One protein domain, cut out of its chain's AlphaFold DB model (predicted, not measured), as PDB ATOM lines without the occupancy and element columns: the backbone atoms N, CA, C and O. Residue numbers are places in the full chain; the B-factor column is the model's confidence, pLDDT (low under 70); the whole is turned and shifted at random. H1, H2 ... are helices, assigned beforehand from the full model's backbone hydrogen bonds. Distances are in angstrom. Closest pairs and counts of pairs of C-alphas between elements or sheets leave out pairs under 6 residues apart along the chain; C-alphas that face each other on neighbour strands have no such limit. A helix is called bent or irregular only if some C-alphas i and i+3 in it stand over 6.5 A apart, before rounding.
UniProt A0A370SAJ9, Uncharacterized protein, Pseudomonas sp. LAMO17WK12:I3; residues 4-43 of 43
ATOM      1  N   ALA A   4       0.317  36.936  -0.972       95.81
ATOM      2  CA  ALA A   4       0.533  36.640  -2.390       95.81
ATOM      3  C   ALA A   4      -0.554  37.246  -3.300       95.81
ATOM      4  O   ALA A   4      -0.258  37.732  -4.392       95.81
ATOM      5  N   ARG A   5      -1.812  37.267  -2.842       96.31
ATOM      6  CA  ARG A   5      -2.914  37.917  -3.559       96.31
ATOM      7  C   ARG A   5      -2.729  39.427  -3.576       96.31
ATOM      8  O   ARG A   5      -2.888  40.031  -4.629       96.31
ATOM      9  N   ASP A   6      -2.375  40.008  -2.436       97.44
ATOM     10  CA  ASP A   6      -2.221  41.458  -2.307       97.44
ATOM     11  C   ASP A   6      -1.057  41.954  -3.187       97.44
ATOM     12  O   ASP A   6      -1.229  42.901  -3.948       97.44
ATOM     13  N   LEU A   7       0.065  41.224  -3.218       97.62
ATOM     14  CA  LEU A   7       1.197  41.484  -4.120       97.62
ATOM     15  C   LEU A   7       0.841  41.323  -5.605       97.62
ATOM     16  O   LEU A   7       1.329  42.079  -6.442       97.62
ATOM     17  N   THR A   8      -0.007  40.348  -5.943       97.69
ATOM     18  CA  THR A   8      -0.476  40.152  -7.324       97.69
ATOM     19  C   THR A   8      -1.366  41.309  -7.767       97.69
ATOM     20  O   THR A   8      -1.184  41.836  -8.862       97.69
ATOM     21  N   LEU A   9      -2.313  41.718  -6.915       97.81
ATOM     22  CA  LEU A   9      -3.235  42.815  -7.202       97.81
ATOM     23  C   LEU A   9      -2.497  44.152  -7.284       97.81
ATOM     24  O   LEU A   9      -2.663  44.856  -8.272       97.81
ATOM     25  N   GLU A  10      -1.639  44.471  -6.312       97.88
ATOM     26  CA  GLU A  10      -0.832  45.695  -6.357       97.88
ATOM     27  C   GLU A  10       0.116  45.686  -7.562       97.88
ATOM     28  O   GLU A  10       0.227  46.679  -8.273       97.88
ATOM     29  N   GLY A  11       0.766  44.552  -7.838       98.00
ATOM     30  CA  GLY A  11       1.654  44.406  -8.987       98.00
ATOM     31  C   GLY A  11       0.963  44.654 -10.325       98.00
ATOM     32  O   GLY A  11       1.566  45.263 -11.204       98.00
ATOM     33  N   LEU A  12      -0.290  44.214 -10.458       98.00
ATOM     34  CA  LEU A  12      -1.104  44.426 -11.652       98.00
ATOM     35  C   LEU A  12      -1.647  45.859 -11.743       98.00
ATOM     36  O   LEU A  12      -1.596  46.457 -12.810       98.00
ATOM     37  N   MET A  13      -2.181  46.401 -10.646       98.31
ATOM     38  CA  MET A  13      -2.817  47.724 -10.633       98.31
ATOM     39  C   MET A  13      -1.806  48.863 -10.791       98.31
ATOM     40  O   MET A  13      -2.105  49.853 -11.451       98.31
ATOM     41  N   GLU A  14      -0.616  48.714 -10.209       97.94
ATOM     42  CA  GLU A  14       0.430  49.744 -10.187       97.94
ATOM     43  C   GLU A  14       1.515  49.530 -11.256       97.94
ATOM     44  O   GLU A  14       2.551  50.194 -11.221       97.94
ATOM     45  N   ASP A  15       1.323  48.569 -12.164       97.38
ATOM     46  CA  ASP A  15       2.276  48.188 -13.218       97.38
ATOM     47  C   ASP A  15       3.693  47.882 -12.670       97.38
ATOM     48  O   ASP A  15       4.737  48.275 -13.200       97.38
ATOM     49  N   LYS A  16       3.733  47.172 -11.532       98.06
ATOM     50  CA  LYS A  16       4.954  46.767 -10.814       98.06
ATOM     51  C   LYS A  16       5.189  45.258 -10.995       98.06
ATOM     52  O   LYS A  16       4.946  44.488 -10.059       98.06
ATOM     53  N   PRO A  17       5.769  44.795 -12.122       96.50
ATOM     54  CA  PRO A  17       5.940  43.364 -12.408       96.50
ATOM     55  C   PRO A  17       6.776  42.621 -11.356       96.50
ATOM     56  O   PRO A  17       6.574  41.432 -11.117       96.50
ATOM     57  N   LYS A  18       7.677  43.323 -10.657       98.12
ATOM     58  CA  LYS A  18       8.445  42.770  -9.531       98.12
ATOM     59  C   LYS A  18       7.565  42.214  -8.402       98.12
ATOM     60  O   LYS A  18       7.955  41.236  -7.773       98.12
ATOM     61  N   LEU A  19       6.392  42.805  -8.149       98.31
ATOM     62  CA  LEU A  19       5.476  42.339  -7.102       98.31
ATOM     63  C   LEU A  19       4.744  41.062  -7.528       98.31
ATOM     64  O   LEU A  19       4.564  40.164  -6.711       98.31
ATOM     65  N   ILE A  20       4.426  40.931  -8.819       98.06
ATOM     66  CA  ILE A  20       3.851  39.704  -9.387       98.06
ATOM     67  C   ILE A  20       4.854  38.549  -9.260       98.06
ATOM     68  O   ILE A  20       4.503  37.461  -8.805       98.06
ATOM     69  N   TRP A  21       6.127  38.796  -9.579       98.25
ATOM     70  CA  TRP A  21       7.184  37.801  -9.386       98.25
ATOM     71  C   TRP A  21       7.410  37.461  -7.912       98.25
ATOM     72  O   TRP A  21       7.560  36.288  -7.578       98.25
ATOM     73  N   ALA A  22       7.373  38.449  -7.014       98.19
ATOM     74  CA  ALA A  22       7.453  38.198  -5.577       98.19
ATOM     75  C   ALA A  22       6.299  37.304  -5.089       98.19
ATOM     76  O   ALA A  22       6.538  36.347  -4.355       98.19
ATOM     77  N   ALA A  23       5.067  37.557  -5.548       97.94
ATOM     78  CA  ALA A  23       3.917  36.703  -5.262       97.94
ATOM     79  C   ALA A  23       4.115  35.271  -5.786       97.94
ATOM     80  O   ALA A  23       3.826  34.309  -5.075       97.94
ATOM     81  N   HIS A  24       4.647  35.127  -7.004       97.50
ATOM     82  CA  HIS A  24       4.942  33.828  -7.604       97.50
ATOM     83  C   HIS A  24       5.945  33.021  -6.767       97.50
ATOM     84  O   HIS A  24       5.652  31.884  -6.391       97.50
ATOM     85  N   TYR A  25       7.087  33.619  -6.409       98.12
ATOM     86  CA  TYR A  25       8.095  32.954  -5.580       98.12
ATOM     87  C   TYR A  25       7.590  32.659  -4.165       98.12
ATOM     88  O   TYR A  25       7.890  31.596  -3.629       98.12
ATOM     89  N   LEU A  26       6.779  33.544  -3.575       97.19
ATOM     90  CA  LEU A  26       6.172  33.317  -2.262       97.19
ATOM     91  C   LEU A  26       5.230  32.104  -2.274       97.19
ATOM     92  O   LEU A  26       5.282  31.276  -1.367       97.19
ATOM     93  N   CYS A  27       4.398  31.967  -3.311       97.38
ATOM     94  CA  CYS A  27       3.545  30.791  -3.493       97.38
ATOM     95  C   CYS A  27       4.366  29.512  -3.698       97.38
ATOM     96  O   CYS A  27       4.027  28.481  -3.125       97.38
ATOM     97  N   ALA A  28       5.431  29.572  -4.502       98.19
ATOM     98  CA  ALA A  28       6.310  28.428  -4.738       98.19
ATOM     99  C   ALA A  28       7.016  27.975  -3.449       98.19
ATOM    100  O   ALA A  28       7.027  26.785  -3.151       98.19
ATOM    101  N   LEU A  29       7.522  28.922  -2.652       98.19
ATOM    102  CA  LEU A  29       8.117  28.652  -1.344       98.19
ATOM    103  C   LEU A  29       7.101  28.031  -0.380       98.19
ATOM    104  O   LEU A  29       7.403  27.040   0.275       98.19
ATOM    105  N   GLY A  30       5.893  28.600  -0.306       97.06
ATOM    106  CA  GLY A  30       4.826  28.076   0.544       97.06
ATOM    107  C   GLY A  30       4.445  26.641   0.180       97.06
ATOM    108  O   GLY A  30       4.264  25.826   1.077       97.06
ATOM    109  N   LYS A  31       4.379  26.317  -1.118       97.50
ATOM    110  CA  LYS A  31       4.160  24.940  -1.583       97.50
ATOM    111  C   LYS A  31       5.305  24.015  -1.184       97.50
ATOM    112  O   LYS A  31       5.042  23.026  -0.522       97.50
ATOM    113  N   ALA A  32       6.549  24.385  -1.496       98.25
ATOM    114  CA  ALA A  32       7.714  23.569  -1.157       98.25
ATOM    115  C   ALA A  32       7.787  23.255   0.348       98.25
ATOM    116  O   ALA A  32       8.048  22.123   0.732       98.25
ATOM    117  N   LEU A  33       7.474  24.234   1.205       98.12
ATOM    118  CA  LEU A  33       7.445  24.036   2.653       98.12
ATOM    119  C   LEU A  33       6.341  23.065   3.106       98.12
ATOM    120  O   LEU A  33       6.558  22.282   4.028       98.12
ATOM    121  N   LEU A  34       5.153  23.141   2.499       98.06
ATOM    122  CA  LEU A  34       4.050  22.226   2.802       98.06
ATOM    123  C   LEU A  34       4.363  20.804   2.327       98.06
ATOM    124  O   LEU A  34       4.125  19.866   3.082       98.06
ATOM    125  N   ASP A  35       4.946  20.667   1.135       97.88
ATOM    126  CA  ASP A  35       5.376  19.382   0.583       97.88
ATOM    127  C   ASP A  35       6.435  18.729   1.501       97.88
ATOM    128  O   ASP A  35       6.319  17.557   1.860       97.88
ATOM    129  N   ASP A  36       7.426  19.499   1.970       98.00
ATOM    130  CA  ASP A  36       8.444  19.023   2.921       98.00
ATOM    131  C   ASP A  36       7.841  18.621   4.280       98.00
ATOM    132  O   ASP A  36       8.258  17.628   4.887       98.00
ATOM    133  N   ALA A  37       6.846  19.369   4.770       97.69
ATOM    134  CA  ALA A  37       6.145  19.039   6.007       97.69
ATOM    135  C   ALA A  37       5.338  17.738   5.872       97.69
ATOM    136  O   ALA A  37       5.394  16.894   6.767       97.69
ATOM    137  N   GLU A  38       4.637  17.547   4.750       97.69
ATOM    138  CA  GLU A  38       3.900  16.316   4.451       97.69
ATOM    139  C   GLU A  38       4.845  15.108   4.409       97.69
ATOM    140  O   GLU A  38       4.604  14.116   5.100       97.69
ATOM    141  N   LEU A  39       5.984  15.219   3.712       96.75
ATOM    142  CA  LEU A  39       7.016  14.176   3.690       96.75
ATOM    143  C   LEU A  39       7.541  13.831   5.093       96.75
ATOM    144  O   LEU A  39       7.809  12.664   5.386       96.75
ATOM    145  N   GLY A  40       7.695  14.833   5.962       96.19
ATOM    146  CA  GLY A  40       8.107  14.645   7.353       96.19
ATOM    147  C   GLY A  40       7.045  13.967   8.225       96.19
ATOM    148  O   GLY A  40       7.405  13.203   9.117       96.19
ATOM    149  N   MET A  41       5.759  14.218   7.964       95.19
ATOM    150  CA  MET A  41       4.624  13.651   8.705       95.19
ATOM    151  C   MET A  41       4.233  12.236   8.253       95.19
ATOM    152  O   MET A  41       3.575  11.524   9.007       95.19
ATOM    153  N   MET A  42       4.612  11.826   7.039       89.50
ATOM    154  CA  MET A  42       4.387  10.466   6.522       89.50
ATOM    155  C   MET A  42       5.403   9.425   7.039       89.50
ATOM    156  O   MET A  42       5.314   8.256   6.659       89.50
ATOM    157  N   ARG A  43       6.368   9.830   7.873       61.72
ATOM    158  CA  ARG A  43       7.320   8.947   8.568       61.72
ATOM    159  C   ARG A  43       6.833   8.580   9.962       61.72
ATOM    160  O   ARG A  43       7.101   7.427  10.360       61.72
TER     161      ARG A  43
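This is residues 4 to 43 of the 43 residues of an uncharacterized protein of Pseudomonas sp. LAMO17WK12:I3 (UniProt A0A370SAJ9). A lopsided helical hairpin: the short helix H1 folds back side by side with the first part of the long helix H2, and the rest of H2 sticks out alone as a straight arm. Residues 28 to 43, of which 28 to 41 belong to H2, stand free and make this arm, and the whole is a rod that spans 45 by 13 by 6 A. The printed part has 40 residues with two named helices, H1 and then H2, and no named strand; the class is all helix. The whole is only just extended, close to loose, with a radius of gyration of the C-alphas of 13.6 A.

H1, residues 4 to 13, comes first, and a tight link of 3 residues joins it to H2, residues 17 to 41. The two touch, with 19 pairs of C-alphas within 8 A; the closest C-alphas are those of Ala 4 and Ala 23, 4.4 A apart. H2 touches H1 with residues 17 to 27 alone. Their lines stand at a shallow tilt of 13 degrees and run opposite ways, and the two form a helical hairpin. Their centres are 16.3 A apart. In both H1 and H2, every pair of O i and N i+4 is within hydrogen-bond range.

H1 begins at C-alpha 4, at (0.533, 36.640, -2.390), and measures 14.2 A from first to last C-alpha. H2 begins at C-alpha 17, at (5.940, 43.364, -12.408), and ends at C-alpha 41, at (4.624, 13.651, 8.705), 36.5 A away. Neither helix is bent.

The two C-alphas farthest apart are those of Glu 14 and Arg 43, at 45.4 A. The printed part has no cut and no long link, and it ends at Arg 43, the chain's last residue. The mean pLDDT of the printed part is 96.5, and residue 43 is under 70.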